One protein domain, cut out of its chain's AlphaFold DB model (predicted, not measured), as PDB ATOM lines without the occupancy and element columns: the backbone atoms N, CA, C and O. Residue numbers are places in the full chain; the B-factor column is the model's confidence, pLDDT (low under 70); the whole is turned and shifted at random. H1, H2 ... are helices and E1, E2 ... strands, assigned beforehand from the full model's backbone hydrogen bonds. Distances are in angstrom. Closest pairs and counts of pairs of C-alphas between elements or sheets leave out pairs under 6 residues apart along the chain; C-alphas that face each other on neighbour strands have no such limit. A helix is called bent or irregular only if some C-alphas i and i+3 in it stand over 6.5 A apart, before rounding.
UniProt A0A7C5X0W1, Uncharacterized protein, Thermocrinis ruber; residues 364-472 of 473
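This is residues 364 to 472 of the 473 residues of an uncharacterized protein of Thermocrinis ruber (UniProt A0A7C5X0W1). H1 runs through the middle of a three-helix bundle, with H3 side by side with it and H4 folding back at a slant along part of it. The hairpin E1 E2 packs on H1 mainly through E2, H2 packs on E1, and residues 465 to 472, of which 465 to 470 belong to H5, stick out. The printed part has 109 residues, with five named helices and two named antiparallel strands in the order H1 H2 E1 E2 H3 H4 H5, and its class is mostly helix. It is compact, with a radius of gyration of the C-alphas of 13.9 A and spans of 36 by 33 by 30 A.

Start at H1, residues 364 to 382; H3, residues 417 to 435, touches it, closest at the C-alphas of Ile 372 and Leu 424, 5.6 A, and runs the same way at a shallow tilt of 20 degrees. H4, residues 437 to 457, touches H1 with residues 443 to 448 alone, closest at the C-alphas of Val 374 and Ser 447, 6.6 A, opposite ways at a steep tilt of 38 degrees. In the hairpin of E1, residues 400 to 403, and E2, residues 406 to 409, find N 401 and O 408 within hydrogen-bond range at 2.8 A. The closest C-alphas of H1 and E2 are those of Asn 373 and Ile 407, 6.1 A. H2, residues 387 to 395, is closest to E1 at the C-alphas of Leu 394 and Phe 400, 6.2 A. H5, residues 460 to 470, is close to H1 but not clearly touching, at 7.0 A between the C-alphas of Leu 364 and Tyr 463. Every O i to N i+4 pair is within hydrogen-bond range in H1, H2 and H3, against 12 of 17 in H4 and 3 of 7 in H5, where 4 of 8 O i to N i+3 pairs are.

Find C-alpha 364 at (-61.755, 54.956, 69.155); from there H1 runs 27.7 A. H3 is 26.5 A long and H4 28.5 A; H4 is irregular, with C-alphas 450 and 453 7.5 A apart and a kink of 70 degrees near residue 451. H5 ends at C-alpha 470, (-55.065, 63.308, 80.044).

The two C-alphas farthest apart, Gln 385 and Val 457, are 37.6 A apart. The printed part has no cut and no long link. Residues 461 to 472 are under 70 in pLDDT.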
ATOM      1  N   LEU A 364     -62.713  54.944  68.056       90.62
ATOM      2  CA  LEU A 364     -61.755  54.956  69.155       90.62
ATOM      3  C   LEU A 364     -61.937  53.769  70.113       90.62
ATOM      4  O   LEU A 364     -60.965  53.111  70.482       90.62
ATOM      5  N   GLU A 365     -63.175  53.471  70.500       93.19
ATOM      6  CA  GLU A 365     -63.504  52.336  71.358       93.19
ATOM      7  C   GLU A 365     -63.120  51.005  70.699       93.19
ATOM      8  O   GLU A 365     -62.629  50.099  71.377       93.19
ATOM      9  N   VAL A 366     -63.273  50.888  69.375       93.94
ATOM     10  CA  VAL A 366     -62.826  49.706  68.617       93.94
ATOM     11  C   VAL A 366     -61.293  49.601  68.603       93.94
ATOM     12  O   VAL A 366     -60.757  48.509  68.801       93.94
ATOM     13  N   ILE A 367     -60.567  50.713  68.455       92.75
ATOM     14  CA  ILE A 367     -59.097  50.724  68.577       92.75
ATOM     15  C   ILE A 367     -58.658  50.264  69.973       92.75
ATOM     16  O   ILE A 367     -57.738  49.457  70.111       92.75
ATOM     17  N   HIS A 368     -59.333  50.714  71.032       92.75
ATOM     18  CA  HIS A 368     -59.028  50.244  72.387       92.75
ATOM     19  C   HIS A 368     -59.333  48.761  72.564       92.75
ATOM     20  O   HIS A 368     -58.578  48.074  73.250       92.75
ATOM     21  N   LEU A 369     -60.383  48.245  71.921       94.94
ATOM     22  CA  LEU A 369     -60.670  46.813  71.910       94.94
ATOM     23  C   LEU A 369     -59.538  46.009  71.249       94.94
ATOM     24  O   LEU A 369     -59.177  44.948  71.764       94.94
ATOM     25  N   LEU A 370     -58.939  46.516  70.165       94.56
ATOM     26  CA  LEU A 370     -57.747  45.910  69.561       94.56
ATOM     27  C   LEU A 370     -56.590  45.864  70.570       94.56
ATOM     28  O   LEU A 370     -56.016  44.800  70.799       94.56
ATOM     29  N   PHE A 371     -56.279  46.983  71.231       93.56
ATOM     30  CA  PHE A 371     -55.200  47.032  72.226       93.56
ATOM     31  C   PHE A 371     -55.450  46.110  73.426       93.56
ATOM     32  O   PHE A 371     -54.528  45.419  73.865       93.56
ATOM     33  N   ILE A 372     -56.692  46.043  73.918       94.62
ATOM     34  CA  ILE A 372     -57.117  45.096  74.958       94.62
ATOM     35  C   ILE A 372     -56.767  43.666  74.539       94.62
ATOM     36  O   ILE A 372     -56.139  42.943  75.313       94.62
ATOM     37  N   ASN A 373     -57.133  43.266  73.319       94.75
ATOM     38  CA  ASN A 373     -56.883  41.913  72.826       94.75
ATOM     39  C   ASN A 373     -55.395  41.627  72.609       94.75
ATOM     40  O   ASN A 373     -54.935  40.535  72.944       94.75
ATOM     41  N   VAL A 374     -54.619  42.608  72.144       93.62
ATOM     42  CA  VAL A 374     -53.163  42.476  71.998       93.62
ATOM     43  C   VAL A 374     -52.490  42.244  73.354       93.62
ATOM     44  O   VAL A 374     -51.747  41.272  73.515       93.62
ATOM     45  N   ILE A 375     -52.779  43.084  74.355       93.19
ATOM     46  CA  ILE A 375     -52.203  42.937  75.702       93.19
ATOM     47  C   ILE A 375     -52.662  41.621  76.330       93.19
ATOM     48  O   ILE A 375     -51.849  40.885  76.897       93.19
ATOM     49  N   TYR A 376     -53.949  41.295  76.205       92.81
ATOM     50  CA  TYR A 376     -54.500  40.045  76.711       92.81
ATOM     51  C   TYR A 376     -53.790  38.831  76.097       92.81
ATOM     52  O   TYR A 376     -53.334  37.953  76.832       92.81
ATOM     53  N   GLY A 377     -53.582  38.817  74.778       91.56
ATOM     54  CA  GLY A 377     -52.846  37.765  74.078       91.56
ATOM     55  C   GLY A 377     -51.382  37.635  74.519       91.56
ATOM     56  O   GLY A 377     -50.877  36.518  74.651       91.56
ATOM     57  N   VAL A 378     -50.690  38.747  74.801       91.25
ATOM     58  CA  VAL A 378     -49.338  38.725  75.402       91.25
ATOM     59  C   VAL A 378     -49.378  38.082  76.792       91.25
ATOM     60  O   VAL A 378     -48.591  37.180  77.075       91.25
ATOM     61  N   ILE A 379     -50.317  38.482  77.654       90.56
ATOM     62  CA  ILE A 379     -50.441  37.927  79.011       90.56
ATOM     63  C   ILE A 379     -50.696  36.416  78.967       90.56
ATOM     64  O   ILE A 379     -50.016  35.664  79.674       90.56
ATOM     65  N   LEU A 380     -51.622  35.963  78.114       88.12
ATOM     66  CA  LEU A 380     -51.954  34.544  77.959       88.12
ATOM     67  C   LEU A 380     -50.741  33.699  77.551       88.12
ATOM     68  O   LEU A 380     -50.570  32.592  78.061       88.12
ATOM     69  N   ARG A 381     -49.864  34.220  76.681       88.25
ATOM     70  CA  ARG A 381     -48.640  33.518  76.257       88.25
ATOM     71  C   ARG A 381     -47.642  33.295  77.396       88.25
ATOM     72  O   ARG A 381     -46.833  32.371  77.318       88.25
ATOM     73  N   HIS A 382     -47.684  34.119  78.442       85.00
ATOM     74  CA  HIS A 382     -46.663  34.130  79.491       85.00
ATOM     75  C   HIS A 382     -47.150  33.702  80.879       85.00
ATOM     76  O   HIS A 382     -46.315  33.361  81.718       85.00
ATOM     77  N   SER A 383     -48.459  33.684  81.154       77.56
ATOM     78  CA  SER A 383     -48.977  33.218  82.443       77.56
ATOM     79  C   SER A 383     -50.405  32.679  82.374       77.56
ATOM     80  O   SER A 383     -51.371  33.431  82.273       77.56
ATOM     81  N   ASN A 384     -50.547  31.367  82.586       70.75
ATOM     82  CA  ASN A 384     -51.850  30.706  82.727       70.75
ATOM     83  C   ASN A 384     -52.513  30.949  84.098       70.75
ATOM     84  O   ASN A 384     -53.721  30.775  84.241       70.75
ATOM     85  N   GLN A 385     -51.746  31.340  85.122       70.75
ATOM     86  CA  GLN A 385     -52.263  31.491  86.491       70.75
ATOM     87  C   GLN A 385     -53.073  32.782  86.677       70.75
ATOM     88  O   GLN A 385     -54.014  32.806  87.466       70.75
ATOM     89  N   VAL A 386     -52.750  33.838  85.927       74.06
ATOM     90  CA  VAL A 386     -53.413  35.152  86.044       74.06
ATOM     91  C   VAL A 386     -54.682  35.244  85.183       74.06
ATOM     92  O   VAL A 386     -55.524  36.119  85.387       74.06
ATOM     93  N   VAL A 387     -54.885  34.267  84.295       74.06
ATOM     94  CA  VAL A 387     -56.088  34.132  83.463       74.06
ATOM     95  C   VAL A 387     -57.347  34.076  84.316       74.06
ATOM     96  O   VAL A 387     -58.339  34.701  83.966       74.06
ATOM     97  N   GLN A 388     -57.314  33.411  85.475       77.12
ATOM     98  CA  GLN A 388     -58.485  33.353  86.353       77.12
ATOM     99  C   GLN A 388     -58.879  34.723  86.916       77.12
ATOM    100  O   GLN A 388     -60.066  35.005  87.025       77.12
ATOM    101  N   SER A 389     -57.915  35.595  87.226       79.12
ATOM    102  CA  SER A 389     -58.202  36.954  87.703       79.12
ATOM    103  C   SER A 389     -58.789  37.835  86.597       79.12
ATOM    104  O   SER A 389     -59.715  38.602  86.853       79.12
ATOM    105  N   ILE A 390     -58.298  37.695  85.362       83.62
ATOM    106  CA  ILE A 390     -58.831  38.420  84.199       83.62
ATOM    107  C   ILE A 390     -60.229  37.904  83.836       83.62
ATOM    108  O   ILE A 390     -61.147  38.697  83.644       83.62
ATOM    109  N   LEU A 391     -60.426  36.584  83.811       82.56
ATOM    110  CA  LEU A 391     -61.735  35.970  83.587       82.56
ATOM    111  C   LEU A 391     -62.732  36.339  84.685       82.56
ATOM    112  O   LEU A 391     -63.900  36.550  84.378       82.56
ATOM    113  N   TYR A 392     -62.289  36.466  85.939       82.44
ATOM    114  CA  TYR A 392     -63.134  36.960  87.023       82.44
ATOM    115  C   TYR A 392     -63.605  38.392  86.742       82.44
ATOM    116  O   TYR A 392     -64.810  38.637  86.759       82.44
ATOM    117  N   TYR A 393     -62.692  39.301  86.377       83.75
ATOM    118  CA  TYR A 393     -63.053  40.666  85.976       83.75
ATOM    119  C   TYR A 393     -64.049  40.677  84.804       83.75
ATOM    120  O   TYR A 393     -65.071  41.360  84.851       83.75
ATOM    121  N   LEU A 394     -63.781  39.886  83.762       86.12
ATOM    122  CA  LEU A 394     -64.636  39.793  82.576       86.12
ATOM    123  C   LEU A 394     -66.006  39.189  82.897       86.12
ATOM    124  O   LEU A 394     -67.006  39.629  82.342       86.12
ATOM    125  N   SER A 395     -66.079  38.233  83.826       81.31
ATOM    126  CA  SER A 395     -67.347  37.641  84.269       81.31
ATOM    127  C   SER A 395     -68.240  38.632  85.018       81.31
ATOM    128  O   SER A 395     -69.462  38.511  84.962       81.31
ATOM    129  N   SER A 396     -67.637  39.620  85.684       83.94
ATOM    130  CA  SER A 396     -68.345  40.716  86.349       83.94
ATOM    131  C   SER A 396     -68.550  41.944  85.459       83.94
ATOM    132  O   SER A 396     -69.146  42.918  85.908       83.94
ATOM    133  N   SER A 397     -68.033  41.938  84.225       86.69
ATOM    134  CA  SER A 397     -68.154  43.068  83.310       86.69
ATOM    135  C   SER A 397     -69.487  43.020  82.570       86.69
ATOM    136  O   SER A 397     -69.818  42.041  81.902       86.69
ATOM    137  N   ASP A 398     -70.233  44.121  82.622       87.69
ATOM    138  CA  ASP A 398     -71.417  44.301  81.780       87.69
ATOM    139  C   ASP A 398     -71.059  44.733  80.348       87.69
ATOM    140  O   ASP A 398     -71.884  44.612  79.440       87.69
ATOM    141  N   LEU A 399     -69.824  45.204  80.138       92.44
ATOM    142  CA  LEU A 399     -69.351  45.761  78.873       92.44
ATOM    143  C   LEU A 399     -68.668  44.723  77.982       92.44
ATOM    144  O   LEU A 399     -68.895  44.715  76.773       92.44
ATOM    145  N   PHE A 400     -67.842  43.852  78.560       94.00
ATOM    146  CA  PHE A 400     -67.022  42.903  77.811       94.00
ATOM    147  C   PHE A 400     -67.557  41.471  77.906       94.00
ATOM    148  O   PHE A 400     -68.211  41.080  78.870       94.00
ATOM    149  N   LYS A 401     -67.242  40.658  76.898       91.88
ATOM    150  CA  LYS A 401     -67.444  39.204  76.896       91.88
ATOM    151  C   LYS A 401     -66.231  38.511  76.287       91.88
ATOM    152  O   LYS A 401     -65.575  39.075  75.418       91.88
ATOM    153  N   VAL A 402     -65.971  37.272  76.699       89.38
ATOM    154  CA  VAL A 402     -64.955  36.417  76.067       89.38
ATOM    155  C   VAL A 402     -65.638  35.449  75.115       89.38
ATOM    156  O   VAL A 402     -66.563  34.742  75.516       89.38
ATOM    157  N   MET A 403     -65.174  35.394  73.872       86.94
ATOM    158  CA  MET A 403     -65.589  34.403  72.882       86.94
ATOM    159  C   MET A 403     -64.351  33.866  72.170       86.94
ATOM    160  O   MET A 403     -63.517  34.641  71.720       86.94
ATOM    161  N   GLU A 404     -64.215  32.540  72.116       83.88
ATOM    162  CA  GLU A 404     -63.135  31.852  71.383       83.88
ATOM    163  C   GLU A 404     -61.707  32.315  71.740       83.88
ATOM    164  O   GLU A 404     -60.787  32.216  70.940       83.88
ATOM    165  N   GLY A 405     -61.501  32.790  72.974       84.44
ATOM    166  CA  GLY A 405     -60.196  33.271  73.441       84.44
ATOM    167  C   GLY A 405     -59.926  34.759  73.192       84.44
ATOM    168  O   GLY A 405     -58.881  35.235  73.620       84.44
ATOM    169  N   SER A 406     -60.878  35.490  72.609       90.75
ATOM    170  CA  SER A 406     -60.809  36.938  72.384       90.75
ATOM    171  C   SER A 406     -61.877  37.690  73.181       90.75
ATOM    172  O   SER A 406     -62.913  37.135  73.561       90.75
ATOM    173  N   ILE A 407     -61.615  38.962  73.462       93.12
ATOM    174  CA  ILE A 407     -62.493  39.867  74.204       93.12
ATOM    175  C   ILE A 407     -63.273  40.723  73.204       93.12
ATOM    176  O   ILE A 407     -62.688  41.386  72.353       93.12
ATOM    177  N   TYR A 408     -64.596  40.747  73.340       94.50
ATOM    178  CA  TYR A 408     -65.506  41.541  72.514       94.50
ATOM    179  C   TYR A 408     -66.393  42.420  73.386       94.50
ATOM    180  O   TYR A 408     -66.611  42.129  74.566       94.50
ATOM    181  N   PHE A 409     -66.990  43.447  72.787       94.31
ATOM    182  CA  PHE A 409     -68.083  44.162  73.429       94.31
ATOM    183  C   PHE A 409     -69.349  43.293  73.495       94.31
ATOM    184  O   PHE A 409     -69.724  42.595  72.548       94.31
ATOM    185  N   LYS A 410     -70.007  43.317  74.651       90.50
ATOM    186  CA  LYS A 410     -71.307  42.685  74.905       90.50
ATOM    187  C   LYS A 410     -72.462  43.626  74.559       90.50
ATOM    188  O   LYS A 410     -73.521  43.159  74.151       90.50
ATOM    189  N   VAL A 411     -72.245  44.928  74.735       90.44
ATOM    190  CA  VAL A 411     -73.210  46.011  74.514       90.44
ATOM    191  C   VAL A 411     -72.544  47.163  73.761       90.44
ATOM    192  O   VAL A 411     -71.342  47.134  73.521       90.44
ATOM    193  N   ASP A 412     -73.326  48.172  73.387       90.19
ATOM    194  CA  ASP A 412     -72.835  49.389  72.735       90.19
ATOM    195  C   ASP A 412     -71.767  50.108  73.594       90.19
ATOM    196  O   ASP A 412     -72.080  50.495  74.725       90.19
ATOM    197  N   PRO A 413     -70.521  50.275  73.102       91.19
ATOM    198  CA  PRO A 413     -69.429  50.865  73.872       91.19
ATOM    199  C   PRO A 413     -69.449  52.399  73.883       91.19
ATOM    200  O   PRO A 413     -68.672  53.010  74.619       91.19
ATOM    201  N   ARG A 414     -70.323  53.049  73.099       89.56
ATOM    202  CA  ARG A 414     -70.381  54.517  73.017       89.56
ATOM    203  C   ARG A 414     -70.617  55.147  74.389       89.56
ATOM    204  O   ARG A 414     -71.562  54.804  75.104       89.56
ATOM    205  N   GLY A 415     -69.746  56.087  74.759       84.56
ATOM    206  CA  GLY A 415     -69.792  56.760  76.061       84.56
ATOM    207  C   GLY A 415     -69.322  55.899  77.242       84.56
ATOM    208  O   GLY A 415     -69.515  56.297  78.388       84.56
ATOM    209  N   LYS A 416     -68.704  54.734  76.991       89.38
ATOM    210  CA  LYS A 416     -68.110  53.842  78.008       89.38
ATOM    211  C   LYS A 416     -66.582  53.888  78.035       89.38
ATOM    212  O   LYS A 416     -65.941  52.993  78.579       89.38
ATOM    213  N   ARG A 417     -65.989  54.944  77.474       87.12
ATOM    214  CA  ARG A 417     -64.536  55.103  77.332       87.12
ATOM    215  C   ARG A 417     -63.781  54.931  78.653       87.12
ATOM    216  O   ARG A 417     -62.776  54.237  78.674       87.12
ATOM    217  N   GLU A 418     -64.263  55.498  79.756       88.81
ATOM    218  CA  GLU A 418     -63.598  55.365  81.063       88.81
ATOM    219  C   GLU A 418     -63.508  53.907  81.537       88.81
ATOM    220  O   GLU A 418     -62.445  53.474  81.985       88.81
ATOM    221  N   ASP A 419     -64.579  53.124  81.373       89.94
ATOM    222  CA  ASP A 419     -64.605  51.698  81.727       89.94
ATOM    223  C   ASP A 419     -63.616  50.898  80.855       89.94
ATOM    224  O   ASP A 419     -62.885  50.036  81.350       89.94
ATOM    225  N   ILE A 420     -63.548  51.223  79.558       93.38
ATOM    226  CA  ILE A 420     -62.634  50.599  78.588       93.38
ATOM    227  C   ILE A 420     -61.176  50.895  78.951       93.38
ATOM    228  O   ILE A 420     -60.356  49.981  79.036       93.38
ATOM    229  N   LEU A 421     -60.857  52.165  79.206       90.94
ATOM    230  CA  LEU A 421     -59.519  52.617  79.588       90.94
ATOM    231  C   LEU A 421     -59.086  52.047  80.940       90.94
ATOM    232  O   LEU A 421     -57.926  51.662  81.106       90.94
ATOM    233  N   SER A 422     -60.017  51.948  81.890       90.25
ATOM    234  CA  SER A 422     -59.774  51.326  83.193       90.25
ATOM    235  C   SER A 422     -59.410  49.853  83.034       90.25
ATOM    236  O   SER A 422     -58.458  49.379  83.658       90.25
ATOM    237  N   PHE A 423     -60.115  49.130  82.161       92.88
ATOM    238  CA  PHE A 423     -59.796  47.734  81.885       92.88
ATOM    239  C   PHE A 423     -58.466  47.569  81.140       92.88
ATOM    240  O   PHE A 423     -57.667  46.707  81.506       92.88
ATOM    241  N   LEU A 424     -58.176  48.421  80.152       92.81
ATOM    242  CA  LEU A 424     -56.874  48.431  79.480       92.81
ATOM    243  C   LEU A 424     -55.733  48.681  80.481       92.81
ATOM    244  O   LEU A 424     -54.739  47.958  80.476       92.81
ATOM    245  N   SER A 425     -55.898  49.660  81.374       91.25
ATOM    246  CA  SER A 425     -54.915  49.991  82.415       91.25
ATOM    247  C   SER A 425     -54.702  48.823  83.377       91.25
ATOM    248  O   SER A 425     -53.566  48.461  83.674       91.25
ATOM    249  N   PHE A 426     -55.786  48.158  83.787       91.19
ATOM    250  CA  PHE A 426     -55.714  46.929  84.575       91.19
ATOM    251  C   PHE A 426     -54.910  45.830  83.861       91.19
ATOM    252  O   PHE A 426     -54.062  45.189  84.486       91.19
ATOM    253  N   LEU A 427     -55.130  45.620  82.559       92.56
ATOM    254  CA  LEU A 427     -54.362  44.644  81.782       92.56
ATOM    255  C   LEU A 427     -52.880  45.028  81.688       92.56
ATOM    256  O   LEU A 427     -52.025  44.158  81.854       92.56
ATOM    257  N   LEU A 428     -52.557  46.308  81.492       92.31
ATOM    258  CA  LEU A 428     -51.171  46.791  81.499       92.31
ATOM    259  C   LEU A 428     -50.494  46.542  82.851       92.31
ATOM    260  O   LEU A 428     -49.391  45.998  82.885       92.31
ATOM    261  N   ASP A 429     -51.164  46.843  83.965       90.25
ATOM    262  CA  ASP A 429     -50.653  46.582  85.316       90.25
ATOM    263  C   ASP A 429     -50.397  45.093  85.563       90.25
ATOM    264  O   ASP A 429     -49.392  44.706  86.173       90.25
ATOM    265  N   VAL A 430     -51.300  44.237  85.084       90.00
ATOM    266  CA  VAL A 430     -51.128  42.785  85.132       90.00
ATOM    267  C   VAL A 430     -49.922  42.359  84.290       90.00
ATOM    268  O   VAL A 430     -49.065  41.624  84.787       90.00
ATOM    269  N   GLY A 431     -49.813  42.850  83.055       88.81
ATOM    270  CA  GLY A 431     -48.676  42.591  82.174       88.81
ATOM    271  C   GLY A 431     -47.349  43.015  82.807       88.81
ATOM    272  O   GLY A 431     -46.389  42.241  82.813       88.81
ATOM    273  N   TYR A 432     -47.311  44.195  83.434       89.88
ATOM    274  CA  TYR A 432     -46.131  44.714  84.121       89.88
ATOM    275  C   TYR A 432     -45.708  43.841  85.295       89.88
ATOM    276  O   TYR A 432     -44.512  43.597  85.467       89.88
ATOM    277  N   LYS A 433     -46.662  43.326  86.075       89.38
ATOM    278  CA  LYS A 433     -46.372  42.412  87.189       89.38
ATOM    279  C   LYS A 433     -45.806  41.068  86.724       89.38
ATOM    280  O   LYS A 433     -45.001  40.485  87.442       89.38
ATOM    281  N   ILE A 434     -46.218  40.575  85.554       87.56
ATOM    282  CA  ILE A 434     -45.797  39.263  85.035       87.56
ATOM    283  C   ILE A 434     -44.443  39.346  84.322       87.56
ATOM    284  O   ILE A 434     -43.577  38.501  84.543       87.56
ATOM    285  N   LEU A 435     -44.265  40.335  83.443       88.19
ATOM    286  CA  LEU A 435     -43.135  40.399  82.508       88.19
ATOM    287  C   LEU A 435     -42.083  41.446  82.888       88.19
ATOM    288  O   LEU A 435     -40.932  41.336  82.465       88.19
ATOM    289  N   GLY A 436     -42.458  42.446  83.690       89.00
ATOM    290  CA  GLY A 436     -41.680  43.667  83.880       89.00
ATOM    291  C   GLY A 436     -41.815  44.634  82.696       89.00
ATOM    292  O   GLY A 436     -42.092  44.233  81.567       89.00
ATOM    293  N   LYS A 437     -41.594  45.931  82.955       89.56
ATOM    294  CA  LYS A 437     -41.835  47.027  81.996       89.56
ATOM    295  C   LYS A 437     -41.191  46.820  80.628       89.56
ATOM    296  O   LYS A 437     -41.893  46.749  79.631       89.56
ATOM    297  N   LYS A 438     -39.870  46.641  80.601       90.62
ATOM    298  CA  LYS A 438     -39.104  46.553  79.351       90.62
ATOM    299  C   LYS A 438     -39.528  45.376  78.464       90.62
ATOM    300  O   LYS A 438     -39.606  45.518  77.254       90.62
ATOM    301  N   LYS A 439     -39.797  44.214  79.069       90.62
ATOM    302  CA  LYS A 439     -40.195  43.017  78.320       90.62
ATOM    303  C   LYS A 439     -41.636  43.119  77.818       90.62
ATOM    304  O   LYS A 439     -41.918  42.650  76.725       90.62
ATOM    305  N   LEU A 440     -42.531  43.732  78.598       90.12
ATOM    306  CA  LEU A 440     -43.892  44.000  78.138       90.12
ATOM    307  C   LEU A 440     -43.885  44.957  76.940       90.12
ATOM    308  O   LEU A 440     -44.556  44.675  75.956       90.12
ATOM    309  N   GLU A 441     -43.115  46.045  77.004       89.00
ATOM    310  CA  GLU A 441     -42.969  46.997  75.892       89.00
ATOM    311  C   GLU A 441     -42.475  46.300  74.612       89.00
ATOM    312  O   GLU A 441     -43.086  46.472  73.563       89.00
ATOM    313  N   GLU A 442     -41.451  45.446  74.710       91.38
ATOM    314  CA  GLU A 442     -40.920  44.674  73.574       91.38
ATOM    315  C   GLU A 442     -41.958  43.700  72.980       91.38
ATOM    316  O   GLU A 442     -42.132  43.628  71.764       91.38
ATOM    317  N   GLU A 443     -42.690  42.958  73.819       91.62
ATOM    318  CA  GLU A 443     -43.745  42.042  73.357       91.62
ATOM    319  C   GLU A 443     -44.921  42.790  72.709       91.62
ATOM    320  O   GLU A 443     -45.476  42.318  71.712       91.62
ATOM    321  N   LEU A 444     -45.303  43.951  73.252       91.25
ATOM    322  CA  LEU A 444     -46.355  44.791  72.679       91.25
ATOM    323  C   LEU A 444     -45.922  45.401  71.348       91.25
ATOM    324  O   LEU A 444     -46.697  45.346  70.398       91.25
ATOM    325  N   GLU A 445     -44.693  45.910  71.245       88.19
ATOM    326  CA  GLU A 445     -44.142  46.428  69.988       88.19
ATOM    327  C   GLU A 445     -44.153  45.345  68.903       88.19
ATOM    328  O   GLU A 445     -44.689  45.563  67.816       88.19
ATOM    329  N   ASN A 446     -43.678  44.138  69.225       89.88
ATOM    330  CA  ASN A 446     -43.703  42.999  68.306       89.88
ATOM    331  C   ASN A 446     -45.127  42.593  67.897       89.88
ATOM    332  O   ASN A 446     -45.353  42.206  66.751       89.88
ATOM    333  N   SER A 447     -46.088  42.678  68.823       88.56
ATOM    334  CA  SER A 447     -47.477  42.273  68.574       88.56
ATOM    335  C   SER A 447     -48.272  43.334  67.806       88.56
ATOM    336  O   SER A 447     -49.189  42.985  67.067       88.56
ATOM    337  N   LEU A 448     -47.915  44.613  67.946       89.31
ATOM    338  CA  LEU A 448     -48.528  45.731  67.222       89.31
ATOM    339  C   LEU A 448     -47.854  46.010  65.873       89.31
ATOM    340  O   LEU A 448     -48.484  46.605  65.002       89.31
ATOM    341  N   HIS A 449     -46.610  45.557  65.675       88.88
ATOM    342  CA  HIS A 449     -45.844  45.760  64.442       88.88
ATOM    343  C   HIS A 449     -46.630  45.437  63.154       88.88
ATOM    344  O   HIS A 449     -46.541  46.231  62.214       88.88
ATOM    345  N   PRO A 450     -47.426  44.348  63.064       88.00
ATOM    346  CA  PRO A 450     -48.215  44.056  61.864       88.00
ATOM    347  C   PRO A 450     -49.224  45.153  61.499       88.00
ATOM    348  O   PRO A 450     -49.478  45.372  60.321       88.00
ATOM    349  N   TYR A 451     -49.761  45.877  62.483       88.94
ATOM    350  CA  TYR A 451     -50.797  46.897  62.288       88.94
ATOM    351  C   TYR A 451     -50.236  48.295  62.009       88.94
ATOM    352  O   TYR A 451     -51.010  49.223  61.789       88.94
ATOM    353  N   ARG A 452     -48.907  48.471  62.003       86.94
ATOM    354  CA  ARG A 452     -48.253  49.782  61.879       86.94
ATOM    355  C   ARG A 452     -48.742  50.581  60.669       86.94
ATOM    356  O   ARG A 452     -49.061  51.760  60.803       86.94
ATOM    357  N   ASP A 453     -48.820  49.940  59.506       85.44
ATOM    358  CA  ASP A 453     -49.265  50.608  58.280       85.44
ATOM    359  C   ASP A 453     -50.756  50.964  58.346       85.44
ATOM    360  O   ASP A 453     -51.144  52.043  57.907       85.44
ATOM    361  N   ILE A 454     -51.582  50.118  58.974       88.06
ATOM    362  CA  ILE A 454     -53.002  50.418  59.206       88.06
ATOM    363  C   ILE A 454     -53.150  51.630  60.128       88.06
ATOM    364  O   ILE A 454     -53.915  52.538  59.819       88.06
ATOM    365  N   PHE A 455     -52.418  51.670  61.243       87.50
ATOM    366  CA  PHE A 455     -52.482  52.782  62.194       87.50
ATOM    367  C   PHE A 455     -52.062  54.102  61.566       87.50
ATOM    368  O   PHE A 455     -52.707  55.119  61.809       87.50
ATOM    369  N   LYS A 456     -51.032  54.070  60.715       85.69
ATOM    370  CA  LYS A 456     -50.596  55.235  59.952       85.69
ATOM    371  C   LYS A 456     -51.676  55.705  58.976       85.69
ATOM    372  O   LYS A 456     -51.956  56.894  58.914       85.69
ATOM    373  N   VAL A 457     -52.273  54.783  58.219       85.19
ATOM    374  CA  VAL A 457     -53.302  55.104  57.218       85.19
ATOM    375  C   VAL A 457     -54.585  55.624  57.864       85.19
ATOM    376  O   VAL A 457     -55.196  56.542  57.334       85.19
ATOM    377  N   LEU A 458     -54.994  55.058  58.997       83.69
ATOM    378  CA  LEU A 458     -56.216  55.441  59.712       83.69
ATOM    379  C   LEU A 458     -55.994  56.588  60.713       83.69
ATOM    380  O   LEU A 458     -56.885  56.854  61.517       83.69
ATOM    381  N   GLU A 459     -54.817  57.227  60.688       78.88
ATOM    382  CA  GLU A 459     -54.417  58.326  61.581       78.88
ATOM    383  C   GLU A 459     -54.672  58.017  63.070       78.88
ATOM    384  O   GLU A 459     -55.017  58.887  63.868       78.88
ATOM    385  N   VAL A 460     -54.474  56.755  63.478       72.81
ATOM    386  CA  VAL A 460     -54.742  56.284  64.851       72.81
ATOM    387  C   VAL A 460     -53.893  57.041  65.879       72.81
ATOM    388  O   VAL A 460     -54.303  57.201  67.025       72.81
ATOM    389  N   GLU A 461     -52.732  57.551  65.473       63.72
ATOM    390  CA  GLU A 461     -51.823  58.332  66.320       63.72
ATOM    391  C   GLU A 461     -52.463  59.635  66.842       63.72
ATOM    392  O   GLU A 461     -52.269  59.957  68.015       63.72
ATOM    393  N   GLU A 462     -53.318  60.312  66.059       54.88
ATOM    394  CA  GLU A 462     -54.062  61.501  66.528       54.88
ATOM    395  C   GLU A 462     -55.002  61.163  67.702       54.88
ATOM    396  O   GLU A 462     -55.249  61.976  68.593       54.88
ATOM    397  N   TYR A 463     -55.495  59.926  67.752       51.31
ATOM    398  CA  TYR A 463     -56.345  59.433  68.835       51.31
ATOM    399  C   TYR A 463     -55.546  58.998  70.078       51.31
ATOM    400  O   TYR A 463     -56.109  58.885  71.175       51.31
ATOM    401  N   VAL A 464     -54.241  58.756  69.917       46.72
ATOM    402  CA  VAL A 464     -53.304  58.404  70.993       46.72
ATOM    403  C   VAL A 464     -52.694  59.658  71.631       46.72
ATOM    404  O   VAL A 464     -52.458  59.649  72.836       46.72
ATOM    405  N   GLU A 465     -52.530  60.774  70.911       40.81
ATOM    406  CA  GLU A 465     -52.047  62.042  71.498       40.81
ATOM    407  C   GLU A 465     -52.928  62.546  72.658       40.81
ATOM    408  O   GLU A 465     -52.406  63.057  73.652       40.81
ATOM    409  N   PHE A 466     -54.236  62.264  72.630       36.78
ATOM    410  CA  PHE A 466     -55.163  62.564  73.733       36.78
ATOM    411  C   PHE A 466     -54.801  61.862  75.064       36.78
ATOM    412  O   PHE A 466     -55.242  62.271  76.136       36.78
ATOM    413  N   TRP A 467     -53.990  60.801  75.024       35.97
ATOM    414  CA  TRP A 467     -53.506  60.096  76.215       35.97
ATOM    415  C   TRP A 467     -52.378  60.844  76.924       35.97
ATOM    416  O   TRP A 467     -52.251  60.737  78.143       35.97
ATOM    417  N   ASN A 468     -51.585  61.620  76.183       32.78
ATOM    418  CA  ASN A 468     -50.499  62.405  76.761       32.78
ATOM    419  C   ASN A 468     -51.009  63.682  77.440       32.78
ATOM    420  O   ASN A 468     -50.377  64.146  78.386       32.78
ATOM    421  N   GLU A 469     -52.162  64.216  77.024       32.47
ATOM    422  CA  GLU A 469     -52.781  65.374  77.685       32.47
ATOM    423  C   GLU A 469     -53.628  64.979  78.908       32.47
ATOM    424  O   GLU A 469     -53.648  65.710  79.894       32.47
ATOM    425  N   GLY A 470     -54.263  63.798  78.909       30.83
ATOM    426  CA  GLY A 470     -55.065  63.308  80.044       30.83
ATOM    427  C   GLY A 470     -54.278  62.616  81.169       30.83
ATOM    428  O   GLY A 470     -54.797  62.466  82.271       30.83
ATOM    429  N   ALA A 471     -53.032  62.199  80.921       29.66
ATOM    430  CA  ALA A 471     -52.143  61.623  81.941       29.66
ATOM    431  C   ALA A 471     -51.294  62.682  82.680       29.66
ATOM    432  O   ALA A 471     -50.501  62.339  83.560       29.66
ATOM    433  N   ILE A 472     -51.469  63.964  82.335       29.64
ATOM    434  CA  ILE A 472     -50.874  65.117  83.017       29.64
ATOM    435  C   ILE A 472     -52.011  66.011  83.538       29.64
ATOM    436  O   ILE A 472     -52.166  67.159  83.132       29.64
TER     437      ILE A 472